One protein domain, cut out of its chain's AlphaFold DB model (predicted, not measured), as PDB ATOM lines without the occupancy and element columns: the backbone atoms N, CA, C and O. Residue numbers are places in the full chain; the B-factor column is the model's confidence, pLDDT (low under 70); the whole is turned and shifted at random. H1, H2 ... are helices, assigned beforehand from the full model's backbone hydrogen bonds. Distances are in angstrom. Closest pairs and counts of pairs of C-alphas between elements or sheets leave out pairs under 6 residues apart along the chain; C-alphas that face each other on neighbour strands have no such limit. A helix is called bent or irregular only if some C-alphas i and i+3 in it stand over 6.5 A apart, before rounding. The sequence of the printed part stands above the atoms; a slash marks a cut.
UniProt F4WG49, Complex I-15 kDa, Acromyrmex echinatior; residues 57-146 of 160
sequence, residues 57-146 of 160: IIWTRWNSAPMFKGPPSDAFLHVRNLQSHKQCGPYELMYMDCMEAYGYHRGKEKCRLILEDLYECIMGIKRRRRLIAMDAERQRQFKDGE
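What this domain is: This is residues 57 to 146 of the 160 residues of the protein "Complex I-15 kDa" of Acromyrmex echinatior (UniProt F4WG49). A kinked helix, H3, and the shorter H4 fold back on each other as a helical hairpin, and beyond it H5 sticks out as a long arm with its residues 127 to 137 and 139 to 143 free. At the other end a loose loop reaches away from the hairpin: residues 57 to 70 lead out to the short helix H1, and the short H2 leads back toward H3. The printed part has 90 residues with five named helices, in the order H1, H2, H3, H4, H5, and no named strand; the class is all helix. The whole is extended, with a radius of gyration of the C-alphas of 19.4 A and spans of 67 by 29 by 20 A, and the arm and the loop lie at the two ends of its length.

Where its parts are: The printed part begins at C-alpha 57 (-20.459, 22.398, -51.052), and residues 57 to 70 hold no named element. H1 is residues 71 to 75, beginning at C-alpha 71 (-19.918, -4.656, -47.085). H2 is residues 77 to 80 and is irregular: C-alphas 77 and 80 are 7.0 A apart. H3, residues 89 to 110, is the longest helix by residues and measures 19.8 A from first to last C-alpha. It is irregular, with C-alphas 101 and 104 at 9.5 A, and has a kink of 129 degrees near residue 104. H4 is residues 112 to 123, 16.2 A long. H5 is residues 125 to 143, 27.2 A long, ending at C-alpha 143 (7.106, 50.385, -29.405).

How they stand to each other: H3 and H4 form a hairpin and touch, through residues 91 to 95 of H3 and 114 to 118 of H4 alone. Their closest C-alphas are those of Tyr 91 and Leu 118, 5.3 A apart. They run opposite ways at a tilt of 37 degrees, only just steep. H5 is close to H4 but not clearly touching; their closest C-alphas, of Glu 120 and Lys 126, are 6.5 A apart. H4 and H5 run the same way at a steep tilt of 64 degrees. H3 and H5 are apart. H1 and H2 meet only through their link, and H2 is apart from H3. In H1, H4 and H5 every O i to N i+4 pair is within hydrogen-bond range, in H3 13 of 18 are, and H2 is too short for such a pair.

The domain as a whole: The C-alphas of Gly 70 and Gly 145, the two farthest apart, are 67.7 A from each other. Residues 67 to 72 stand free, as do residues 139 to 145, of which 139 to 143 belong to H5. The printed part has no cut and no long link; the link from H2 to H3, with 8 residues, is short. The mean pLDDT of the printed part is 81.3, and residues 57 to 68, 76 to 81 and 83 are under 70.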
ATOM      1  N   ILE A  57     -20.489  23.692 -51.765       54.28
ATOM      2  CA  ILE A  57     -20.459  22.398 -51.052       54.28
ATOM      3  C   ILE A  57     -21.697  21.584 -51.469       54.28
ATOM      4  O   ILE A  57     -22.574  21.209 -50.694       54.28
ATOM      5  N   ILE A  58     -21.772  21.284 -52.765       44.88
ATOM      6  CA  ILE A  58     -22.676  20.285 -53.346       44.88
ATOM      7  C   ILE A  58     -21.839  19.035 -53.643       44.88
ATOM      8  O   ILE A  58     -21.853  18.479 -54.730       44.88
ATOM      9  N   TRP A  59     -21.093  18.571 -52.640       42.41
ATOM     10  CA  TRP A  59     -20.512  17.224 -52.632       42.41
ATOM     11  C   TRP A  59     -21.275  16.272 -51.702       42.41
ATOM     12  O   TRP A  59     -20.852  15.147 -51.481       42.41
ATOM     13  N   THR A  60     -22.428  16.685 -51.175       51.50
ATOM     14  CA  THR A  60     -23.323  15.847 -50.354       51.50
ATOM     15  C   THR A  60     -24.519  15.292 -51.126       51.50
ATOM     16  O   THR A  60     -25.082  14.293 -50.685       51.50
ATOM     17  N   ARG A  61     -24.865  15.845 -52.305       47.81
ATOM     18  CA  ARG A  61     -25.962  15.333 -53.157       47.81
ATOM     19  C   ARG A  61     -25.715  13.898 -53.649       47.81
ATOM     20  O   ARG A  61     -26.675  13.175 -53.869       47.81
ATOM     21  N   TRP A  62     -24.447  13.498 -53.786       44.09
ATOM     22  CA  TRP A  62     -24.039  12.190 -54.321       44.09
ATOM     23  C   TRP A  62     -23.120  11.379 -53.386       44.09
ATOM     24  O   TRP A  62     -22.660  10.315 -53.778       44.09
ATOM     25  N   ASN A  63     -22.819  11.871 -52.175       48.06
ATOM     26  CA  ASN A  63     -21.747  11.308 -51.329       48.06
ATOM     27  C   ASN A  63     -22.089  11.199 -49.833       48.06
ATOM     28  O   ASN A  63     -21.214  10.882 -49.034       48.06
ATOM     29  N   SER A  64     -23.331  11.505 -49.442       52.12
ATOM     30  CA  SER A  64     -23.807  11.342 -48.058       52.12
ATOM     31  C   SER A  64     -24.411   9.956 -47.799       52.12
ATOM     32  O   SER A  64     -24.422   9.498 -46.663       52.12
ATOM     33  N   ALA A  65     -24.831   9.251 -48.851       57.31
ATOM     34  CA  ALA A  65     -25.181   7.838 -48.801       57.31
ATOM     35  C   ALA A  65     -24.493   7.125 -49.976       57.31
ATOM     36  O   ALA A  65     -24.594   7.617 -51.106       57.31
ATOM     37  N   PRO A  66     -23.787   6.001 -49.755       59.31
ATOM     38  CA  PRO A  66     -23.223   5.239 -50.858       59.31
ATOM     39  C   PRO A  66     -24.365   4.814 -51.791       59.31
ATOM     40  O   PRO A  66     -25.335   4.201 -51.345       59.31
ATOM     41  N   MET A  67     -24.263   5.143 -53.086       60.97
ATOM     42  CA  MET A  67     -25.263   4.744 -54.095       60.97
ATOM     43  C   MET A  67     -25.459   3.220 -54.138       60.97
ATOM     44  O   MET A  67     -26.531   2.746 -54.501       60.97
ATOM     45  N   PHE A  68     -24.443   2.466 -53.712       69.88
ATOM     46  CA  PHE A  68     -24.482   1.022 -53.533       69.88
ATOM     47  C   PHE A  68     -24.177   0.689 -52.071       69.88
ATOM     48  O   PHE A  68     -23.037   0.824 -51.631       69.88
ATOM     49  N   LYS A  69     -25.195   0.262 -51.315       71.69
ATOM     50  CA  LYS A  69     -25.024  -0.288 -49.964       71.69
ATOM     51  C   LYS A  69     -24.478  -1.714 -50.068       71.69
ATOM     52  O   LYS A  69     -25.142  -2.584 -50.622       71.69
ATOM     53  N   GLY A  70     -23.285  -1.950 -49.533       82.50
ATOM     54  CA  GLY A  70     -22.673  -3.271 -49.412       82.50
ATOM     55  C   GLY A  70     -21.558  -3.312 -48.356       82.50
ATOM     56  O   GLY A  70     -21.177  -2.270 -47.821       82.50
ATOM     57  N   PRO A  71     -20.981  -4.495 -48.080       80.19
ATOM     58  CA  PRO A  71     -19.918  -4.656 -47.085       80.19
ATOM     59  C   PRO A  71     -18.718  -3.702 -47.251       80.19
ATOM     60  O   PRO A  71     -18.275  -3.139 -46.251       80.19
ATOM     61  N   PRO A  72     -18.194  -3.442 -48.471       77.81
ATOM     62  CA  PRO A  72     -17.081  -2.508 -48.615       77.81
ATOM     63  C   PRO A  72     -17.497  -1.054 -48.363       77.81
ATOM     64  O   PRO A  72     -16.720  -0.299 -47.789       77.81
ATOM     65  N   SER A  73     -18.714  -0.641 -48.738       71.44
ATOM     66  CA  SER A  73     -19.160   0.734 -48.477       71.44
ATOM     67  C   SER A  73     -19.376   1.003 -46.988       71.44
ATOM     68  O   SER A  73     -19.128   2.121 -46.552       71.44
ATOM     69  N   ASP A  74     -19.800  -0.006 -46.220       71.75
ATOM     70  CA  ASP A  74     -19.956   0.094 -44.761       71.75
ATOM     71  C   ASP A  74     -18.595   0.181 -44.054       71.75
ATOM     72  O   ASP A  74     -18.404   1.006 -43.163       71.75
ATOM     73  N   ALA A  75     -17.603  -0.594 -44.510       74.00
ATOM     74  CA  ALA A  75     -16.258  -0.572 -43.936       74.00
ATOM     75  C   ALA A  75     -15.557   0.793 -44.092       74.00
ATOM     76  O   ALA A  75     -14.839   1.230 -43.194       74.00
ATOM     77  N   PHE A  76     -15.777   1.492 -45.212       69.25
ATOM     78  CA  PHE A  76     -15.169   2.804 -45.471       69.25
ATOM     79  C   PHE A  76     -16.043   3.999 -45.054       69.25
ATOM     80  O   PHE A  76     -15.600   5.144 -45.177       69.25
ATOM     81  N   LEU A  77     -17.252   3.771 -44.525       65.81
ATOM     82  CA  LEU A  77     -18.180   4.845 -44.148       65.81
ATOM     83  C   LEU A  77     -17.624   5.728 -43.018       65.81
ATOM     84  O   LEU A  77     -17.848   6.936 -42.993       65.81
ATOM     85  N   HIS A  78     -16.831   5.143 -42.120       65.06
ATOM     86  CA  HIS A  78     -16.253   5.840 -40.969       65.06
ATOM     87  C   HIS A  78     -14.961   6.613 -41.272       65.06
ATOM     88  O   HIS A  78     -14.472   7.328 -40.407       65.06
ATOM     89  N   VAL A  79     -14.406   6.533 -42.488       65.62
ATOM     90  CA  VAL A  79     -13.112   7.170 -42.822       65.62
ATOM     91  C   VAL A  79     -13.176   8.702 -42.778       65.62
ATOM     92  O   VAL A  79     -12.153   9.363 -42.624       65.62
ATOM     93  N   ARG A  80     -14.373   9.284 -42.907       63.91
ATOM     94  CA  ARG A  80     -14.586  10.741 -42.898       63.91
ATOM     95  C   ARG A  80     -15.268  11.272 -41.635       63.91
ATOM     96  O   ARG A  80     -15.774  12.388 -41.674       63.91
ATOM     97  N   ASN A  81     -15.286  10.508 -40.542       68.44
ATOM     98  CA  ASN A  81     -15.835  10.990 -39.276       68.44
ATOM     99  C   ASN A  81     -14.795  11.791 -38.469       68.44
ATOM    100  O   ASN A  81     -13.595  11.519 -38.515       68.44
ATOM    101  N   LEU A  82     -15.249  12.785 -37.705       76.19
ATOM    102  CA  LEU A  82     -14.430  13.490 -36.713       76.19
ATOM    103  C   LEU A  82     -14.589  12.894 -35.308       76.19
ATOM    104  O   LEU A  82     -14.067  13.446 -34.341       76.19
ATOM    105  N   GLN A  83     -15.221  11.727 -35.182       69.19
ATOM    106  CA  GLN A  83     -15.447  11.051 -33.898       69.19
ATOM    107  C   GLN A  83     -14.141  10.725 -33.149       69.19
ATOM    108  O   GLN A  83     -14.112  10.741 -31.920       69.19
ATOM    109  N   SER A  84     -13.035  10.505 -33.871       71.06
ATOM    110  CA  SER A  84     -11.699  10.334 -33.274       71.06
ATOM    111  C   SER A  84     -11.127  11.639 -32.690       71.06
ATOM    112  O   SER A  84     -10.282  11.612 -31.793       71.06
ATOM    113  N   HIS A  85     -11.597  12.802 -33.153       78.38
ATOM    114  CA  HIS A  85     -11.202  14.118 -32.655       78.38
ATOM    115  C   HIS A  85     -12.123  14.571 -31.517       78.38
ATOM    116  O   HIS A  85     -13.119  15.259 -31.733       78.38
ATOM    117  N   LYS A  86     -11.731  14.278 -30.269       80.12
ATOM    118  CA  LYS A  86     -12.508  14.620 -29.059       80.12
ATOM    119  C   LYS A  86     -12.940  16.092 -28.959       80.12
ATOM    120  O   LYS A  86     -13.975  16.375 -28.374       80.12
ATOM    121  N   GLN A  87     -12.152  17.023 -29.502       86.25
ATOM    122  CA  GLN A  87     -12.445  18.460 -29.433       86.25
ATOM    123  C   GLN A  87     -13.507  18.911 -30.448       86.25
ATOM    124  O   GLN A  87     -14.307  19.783 -30.129       86.25
ATOM    125  N   CYS A  88     -13.518  18.323 -31.651       89.12
ATOM    126  CA  CYS A  88     -14.409  18.745 -32.739       89.12
ATOM    127  C   CYS A  88     -15.619  17.821 -32.943       89.12
ATOM    128  O   CYS A  88     -16.586  18.232 -33.581       89.12
ATOM    129  N   GLY A  89     -15.609  16.617 -32.361       88.50
ATOM    130  CA  GLY A  89     -16.724  15.665 -32.420       88.50
ATOM    131  C   GLY A  89     -18.092  16.230 -31.995       88.50
ATOM    132  O   GLY A  89     -19.073  15.949 -32.679       88.50
ATOM    133  N   PRO A  90     -18.205  17.070 -30.944       91.06
ATOM    134  CA  PRO A  90     -19.494  17.657 -30.562       91.06
ATOM    135  C   PRO A  90     -20.115  18.546 -31.651       91.06
ATOM    136  O   PRO A  90     -21.323  18.500 -31.863       91.06
ATOM    137  N   TYR A  91     -19.299  19.319 -32.375       91.06
ATOM    138  CA  TYR A  91     -19.780  20.186 -33.458       91.06
ATOM    139  C   TYR A  91     -20.242  19.379 -34.677       91.06
ATOM    140  O   TYR A  91     -21.204  19.760 -35.339       91.06
ATOM    141  N   GLU A  92     -19.585  18.248 -34.953       88.31
ATOM    142  CA  GLU A  92     -20.014  17.312 -35.995       88.31
ATOM    143  C   GLU A  92     -21.387  16.717 -35.660       88.31
ATOM    144  O   GLU A  92     -22.275  16.729 -36.511       88.31
ATOM    145  N   LEU A  93     -21.590  16.268 -34.415       91.12
ATOM    146  CA  LEU A  93     -22.876  15.731 -33.956       91.12
ATOM    147  C   LEU A  93     -23.999  16.768 -34.083       91.12
ATOM    148  O   LEU A  93     -25.013  16.492 -34.714       91.12
ATOM    149  N   MET A  94     -23.779  17.995 -33.599       91.75
ATOM    150  CA  MET A  94     -24.764  19.077 -33.722       91.75
ATOM    151  C   MET A  94     -25.129  19.395 -35.179       91.75
ATOM    152  O   MET A  94     -26.274  19.740 -35.481       91.75
ATOM    153  N   TYR A  95     -24.158  19.313 -36.092       90.88
ATOM    154  CA  TYR A  95     -24.407  19.531 -37.514       90.88
ATOM    155  C   TYR A  95     -25.267  18.410 -38.109       90.88
ATOM    156  O   TYR A  95     -26.202  18.698 -38.862       90.88
ATOM    157  N   MET A  96     -24.991  17.154 -37.749       89.12
ATOM    158  CA  MET A  96     -25.782  16.007 -38.203       89.12
ATOM    159  C   MET A  96     -27.218  16.068 -37.678       89.12
ATOM    160  O   MET A  96     -28.139  15.943 -38.481       89.12
ATOM    161  N   ASP A  97     -27.414  16.387 -36.396       92.88
ATOM    162  CA  ASP A  97     -28.746  16.539 -35.790       92.88
ATOM    163  C   ASP A  97     -29.568  17.634 -36.496       92.88
ATOM    164  O   ASP A  97     -30.757  17.478 -36.781       92.88
ATOM    165  N   CYS A  98     -28.924  18.753 -36.846       92.38
ATOM    166  CA  CYS A  98     -29.571  19.831 -37.593       92.38
ATOM    167  C   CYS A  98     -29.961  19.396 -39.017       92.38
ATOM    168  O   CYS A  98     -31.058  19.703 -39.497       92.38
ATOM    169  N   MET A  99     -29.079  18.670 -39.703       88.25
ATOM    170  CA  MET A  99     -29.338  18.175 -41.056       88.25
ATOM    171  C   MET A  99     -30.416  17.089 -41.082       88.25
ATOM    172  O   MET A  99     -31.190  17.042 -42.039       88.25
ATOM    173  N   GLU A 100     -30.507  16.264 -40.040       89.19
ATOM    174  CA  GLU A 100     -31.584  15.289 -39.858       89.19
ATOM    175  C   GLU A 100     -32.934  15.987 -39.648       89.19
ATOM    176  O   GLU A 100     -33.916  15.640 -40.305       89.19
ATOM    177  N   ALA A 101     -32.975  17.040 -38.823       94.19
ATOM    178  CA  ALA A 101     -34.205  17.775 -38.531       94.19
ATOM    179  C   ALA A 101     -34.767  18.561 -39.735       94.19
ATOM    180  O   ALA A 101     -35.981  18.591 -39.949       94.19
ATOM    181  N   TYR A 102     -33.910  19.229 -40.519       88.62
ATOM    182  CA  TYR A 102     -34.345  20.124 -41.606       88.62
ATOM    183  C   TYR A 102     -34.218  19.523 -43.015       88.62
ATOM    184  O   TYR A 102     -34.822  20.042 -43.963       88.62
ATOM    185  N   GLY A 103     -33.443  18.450 -43.175       85.56
ATOM    186  CA  GLY A 103     -33.128  17.842 -44.466       85.56
ATOM    187  C   GLY A 103     -32.223  18.707 -45.354       85.56
ATOM    188  O   GLY A 103     -31.906  19.856 -45.055       85.56
ATOM    189  N   TYR A 104     -31.819  18.168 -46.508       80.19
ATOM    190  CA  TYR A 104     -30.806  18.794 -47.373       80.19
ATOM    191  C   TYR A 104     -31.189  20.185 -47.902       80.19
ATOM    192  O   TYR A 104     -30.350  21.080 -47.964       80.19
ATOM    193  N   HIS A 105     -32.449  20.381 -48.296       81.31
ATOM    194  CA  HIS A 105     -32.877  21.617 -48.960       81.31
ATOM    195  C   HIS A 105     -32.933  22.812 -48.007       81.31
ATOM    196  O   HIS A 105     -32.457  23.887 -48.354       81.31
ATOM    197  N   ARG A 106     -33.494  22.622 -46.806       86.56
ATOM    198  CA  ARG A 106     -33.633  23.685 -45.796       86.56
ATOM    199  C   ARG A 106     -32.428  23.752 -44.856       86.56
ATOM    200  O   ARG A 106     -32.135  24.815 -44.314       86.56
ATOM    201  N   GLY A 107     -31.711  22.641 -44.690       83.88
ATOM    202  CA  GLY A 107     -30.538  22.535 -43.828       83.88
ATOM    203  C   GLY A 107     -29.374  23.422 -44.267       83.88
ATOM    204  O   GLY A 107     -28.674  23.943 -43.410       83.88
ATOM    205  N   LYS A 108     -29.214  23.699 -45.570       81.75
ATOM    206  CA  LYS A 108     -28.160  24.611 -46.063       81.75
ATOM    207  C   LYS A 108     -28.210  25.991 -45.414       81.75
ATOM    208  O   LYS A 108     -27.186  26.518 -44.996       81.75
ATOM    209  N   GLU A 109     -29.404  26.563 -45.309       85.75
ATOM    210  CA  GLU A 109     -29.591  27.896 -44.736       85.75
ATOM    211  C   GLU A 109     -29.648  27.847 -43.207       85.75
ATOM    212  O   GLU A 109     -29.067  28.693 -42.529       85.75
ATOM    213  N   LYS A 110     -30.345  26.844 -42.652       88.00
ATOM    214  CA  LYS A 110     -30.590  26.733 -41.206       88.00
ATOM    215  C   LYS A 110     -29.369  26.252 -40.423       88.00
ATOM    216  O   LYS A 110     -29.106  26.776 -39.345       88.00
ATOM    217  N   CYS A 111     -28.606  25.310 -40.969       90.19
ATOM    218  CA  CYS A 111     -27.448  24.701 -40.312       90.19
ATOM    219  C   CYS A 111     -26.123  25.409 -40.640       90.19
ATOM    220  O   CYS A 111     -25.066  24.944 -40.217       90.19
ATOM    221  N   ARG A 112     -26.160  26.542 -41.362       87.38
ATOM    222  CA  ARG A 112     -24.968  27.300 -41.783       87.38
ATOM    223  C   ARG A 112     -24.041  27.645 -40.617       87.38
ATOM    224  O   ARG A 112     -22.846  27.399 -40.697       87.38
ATOM    225  N   LEU A 113     -24.593  28.178 -39.527       88.81
ATOM    226  CA  LEU A 113     -23.795  28.603 -38.370       88.81
ATOM    227  C   LEU A 113     -23.069  27.422 -37.711       88.81
ATOM    228  O   LEU A 113     -21.887  27.519 -37.406       88.81
ATOM    229  N   ILE A 114     -23.751  26.282 -37.573       90.50
ATOM    230  CA  ILE A 114     -23.175  25.070 -36.976       90.50
ATOM    231  C   ILE A 114     -22.049  24.524 -37.864       90.50
ATOM    232  O   ILE A 114     -21.003  24.103 -37.375       90.50
ATOM    233  N   LEU A 115     -22.239  24.575 -39.185       88.00
ATOM    234  CA  LEU A 115     -21.214  24.179 -40.142       88.00
ATOM    235  C   LEU A 115     -19.985  25.098 -40.073       88.00
ATOM    236  O   LEU A 115     -18.855  24.615 -40.111       88.00
ATOM    237  N   GLU A 116     -20.181  26.410 -39.949       88.06
ATOM    238  CA  GLU A 116     -19.083  27.365 -39.768       88.06
ATOM    239  C   GLU A 116     -18.284  27.109 -38.488       88.06
ATOM    240  O   GLU A 116     -17.058  27.237 -38.510       88.06
ATOM    241  N   ASP A 117     -18.947  26.730 -37.396       91.62
ATOM    242  CA  ASP A 117     -18.289  26.390 -36.132       91.62
ATOM    243  C   ASP A 117     -17.492  25.082 -36.244       91.62
ATOM    244  O   ASP A 117     -16.349  25.006 -35.786       91.62
ATOM    245  N   LEU A 118     -18.026  24.077 -36.946       87.69
ATOM    246  CA  LEU A 118     -17.296  22.847 -37.263       87.69
ATOM    247  C   LEU A 118     -16.017  23.144 -38.065       87.69
ATOM    248  O   LEU A 118     -14.935  22.666 -37.719       87.69
ATOM    249  N   TYR A 119     -16.109  23.973 -39.108       86.56
ATOM    250  CA  TYR A 119     -14.941  24.371 -39.899       86.56
ATOM    251  C   TYR A 119     -13.957  25.245 -39.117       86.56
ATOM    252  O   TYR A 119     -12.745  25.134 -39.326       86.56
ATOM    253  N   GLU A 120     -14.437  26.093 -38.204       89.88
ATOM    254  CA  GLU A 120     -13.574  26.843 -37.289       89.88
ATOM    255  C   GLU A 120     -12.781  25.897 -36.395       89.88
ATOM    256  O   GLU A 120     -11.571  26.075 -36.279       89.88
ATOM    257  N   CYS A 121     -13.419  24.854 -35.860       90.12
ATOM    258  CA  CYS A 121     -12.747  23.857 -35.033       90.12
ATOM    259  C   CYS A 121     -11.655  23.107 -35.812       90.12
ATOM    260  O   CYS A 121     -10.545  22.938 -35.309       90.12
ATOM    261  N   ILE A 122     -11.941  22.710 -37.059       87.06
ATOM    262  CA  ILE A 122     -11.006  21.960 -37.914       87.06
ATOM    263  C   ILE A 122      -9.823  22.827 -38.352       87.06
ATOM    264  O   ILE A 122      -8.669  22.408 -38.275       87.06
ATOM    265  N   MET A 123     -10.105  24.032 -38.849       86.62
ATOM    266  CA  MET A 123      -9.105  24.854 -39.533       86.62
ATOM    267  C   MET A 123      -8.466  25.908 -38.619       86.62
ATOM    268  O   MET A 123      -7.371  26.398 -38.902       86.62
ATOM    269  N   GLY A 124      -9.143  26.306 -37.539       86.88
ATOM    270  CA  GLY A 124      -8.655  27.262 -36.539       86.88
ATOM    271  C   GLY A 124      -8.398  28.672 -37.076       86.88
ATOM    272  O   GLY A 124      -7.585  29.413 -36.513       86.88
ATOM    273  N   ILE A 125      -9.022  29.064 -38.192       86.25
ATOM    274  CA  ILE A 125      -8.612  30.275 -38.918       86.25
ATOM    275  C   ILE A 125      -9.040  31.546 -38.182       86.25
ATOM    276  O   ILE A 125      -8.244  32.483 -38.075       86.25
ATOM    277  N   LYS A 126     -10.260  31.580 -37.626       87.88
ATOM    278  CA  LYS A 126     -10.738  32.715 -36.816       87.88
ATOM    279  C   LYS A 126      -9.839  32.899 -35.585       87.88
ATOM    280  O   LYS A 126      -9.338  34.001 -35.355       87.88
ATOM    281  N   ARG A 127      -9.528  31.810 -34.869       87.62
ATOM    282  CA  ARG A 127      -8.560  31.802 -33.760       87.62
ATOM    283  C   ARG A 127      -7.190  32.350 -34.165       87.62
ATOM    284  O   ARG A 127      -6.667  33.232 -33.490       87.62
ATOM    285  N   ARG A 128      -6.620  31.882 -35.280       90.19
ATOM    286  CA  ARG A 128      -5.305  32.337 -35.761       90.19
ATOM    287  C   ARG A 128      -5.296  33.831 -36.080       90.19
ATOM    288  O   ARG A 128      -4.387  34.534 -35.654       90.19
ATOM    289  N   ARG A 129      -6.322  34.326 -36.778       90.00
ATOM    290  CA  ARG A 129      -6.469  35.759 -37.086       90.00
ATOM    291  C   ARG A 129      -6.531  36.602 -35.815       90.00
ATOM    292  O   ARG A 129      -5.859  37.625 -35.733       90.00
ATOM    293  N   ARG A 130      -7.280  36.143 -34.808       90.94
ATOM    294  CA  ARG A 130      -7.360  36.812 -33.505       90.94
ATOM    295  C   ARG A 130      -5.993  36.893 -32.824       90.94
ATOM    296  O   ARG A 130      -5.641  37.957 -32.330       90.94
ATOM    297  N   LEU A 131      -5.221  35.808 -32.827       92.50
ATOM    298  CA  LEU A 131      -3.880  35.794 -32.233       92.50
ATOM    299  C   LEU A 131      -2.926  36.764 -32.938       92.50
ATOM    300  O   LEU A 131      -2.213  37.497 -32.263       92.50
ATOM    301  N   ILE A 132      -2.960  36.815 -34.272       94.00
ATOM    302  CA  ILE A 132      -2.145  37.752 -35.062       94.00
ATOM    303  C   ILE A 132      -2.508  39.203 -34.725       94.00
ATOM    304  O   ILE A 132      -1.619  40.019 -34.503       94.00
ATOM    305  N   ALA A 133      -3.802  39.521 -34.634       94.06
ATOM    306  CA  ALA A 133      -4.256  40.864 -34.278       94.06
ATOM    307  C   ALA A 133      -3.832  41.260 -32.853       94.06
ATOM    308  O   ALA A 133      -3.346  42.365 -32.632       94.06
ATOM    309  N   MET A 134      -3.963  40.343 -31.889       89.31
ATOM    310  CA  MET A 134      -3.510  40.573 -30.514       89.31
ATOM    311  C   MET A 134      -1.993  40.776 -30.431       89.31
ATOM    312  O   MET A 134      -1.530  41.572 -29.616       89.31
ATOM    313  N   ASP A 135      -1.222  40.065 -31.254       92.00
ATOM    314  CA  ASP A 135       0.229  40.219 -31.281       92.00
ATOM    315  C   ASP A 135       0.668  41.542 -31.917       92.00
ATOM    316  O   ASP A 135       1.539  42.224 -31.381       92.00
ATOM    317  N   ALA A 136       0.010  41.959 -33.000       93.56
ATOM    318  CA  ALA A 136       0.270  43.246 -33.636       93.56
ATOM    319  C   ALA A 136       0.049  44.419 -32.662       93.56
ATOM    320  O   ALA A 136       0.918  45.283 -32.529       93.56
ATOM    321  N   GLU A 137      -1.060  44.412 -31.913       93.81
ATOM    322  CA  GLU A 137      -1.336  45.445 -30.902       93.81
ATOM    323  C   GLU A 137      -0.330  45.419 -29.747       93.81
ATOM    324  O   GLU A 137       0.117  46.463 -29.273       93.81
ATOM    325  N   ARG A 138       0.093  44.231 -29.307       92.81
ATOM    326  CA  ARG A 138       1.128  44.093 -28.275       92.81
ATOM    327  C   ARG A 138       2.454  44.708 -28.729       92.81
ATOM    328  O   ARG A 138       3.089  45.423 -27.955       92.81
ATOM    329  N   GLN A 139       2.868  44.452 -29.970       94.12
ATOM    330  CA  GLN A 139       4.091  45.029 -30.532       94.12
ATOM    331  C   GLN A 139       4.002  46.553 -30.645       94.12
ATOM    332  O   GLN A 139       4.986  47.239 -30.373       94.12
ATOM    333  N   ARG A 140       2.832  47.086 -31.006       94.31
ATOM    334  CA  ARG A 140       2.578  48.529 -31.033       94.31
ATOM    335  C   ARG A 140       2.736  49.153 -29.641       94.31
ATOM    336  O   ARG A 140       3.551  50.052 -29.485       94.31
ATOM    337  N   GLN A 141       2.068  48.614 -28.620       94.12
ATOM    338  CA  GLN A 141       2.171  49.109 -27.235       94.12
ATOM    339  C   GLN A 141       3.603  49.059 -26.680       94.12
ATOM    340  O   GLN A 141       3.995  49.898 -25.871       94.12
ATOM    341  N   PHE A 142       4.391  48.062 -27.093       94.56
ATOM    342  CA  PHE A 142       5.795  47.955 -26.704       94.56
ATOM    343  C   PHE A 142       6.661  49.028 -27.378       94.56
ATOM    344  O   PHE A 142       7.502  49.634 -26.720       94.56
ATOM    345  N   LYS A 143       6.428  49.303 -28.668       92.88
ATOM    346  CA  LYS A 143       7.106  50.385 -29.405       92.88
ATOM    347  C   LYS A 143       6.757  51.766 -28.848       92.88
ATOM    348  O   LYS A 143       7.650  52.596 -28.711       92.88
ATOM    349  N   ASP A 144       5.496  51.971 -28.471       96.12
ATOM    350  CA  ASP A 144       5.000  53.220 -27.876       96.12
ATOM    351  C   ASP A 144       5.471  53.404 -26.415       96.12
ATOM    352  O   ASP A 144       5.303  54.472 -25.828       96.12
ATOM    353  N   GLY A 145       6.080  52.376 -25.809       93.31
ATOM    354  CA  GLY A 145       6.570  52.403 -24.427       93.31
ATOM    355  C   GLY A 145       5.473  52.291 -23.361       93.31
ATOM    356  O   GLY A 145       5.771  52.369 -22.170       93.31
ATOM    357  N   GLU A 146       4.216  52.064 -23.758       92.75
ATOM    358  CA  GLU A 146       3.084  51.834 -22.847       92.75
ATOM    359  C   GLU A 146       3.252  50.527 -22.056       92.75
ATOM    360  O   GLU A 146       2.762  50.391 -20.932       92.75
TER     361      GLU A 146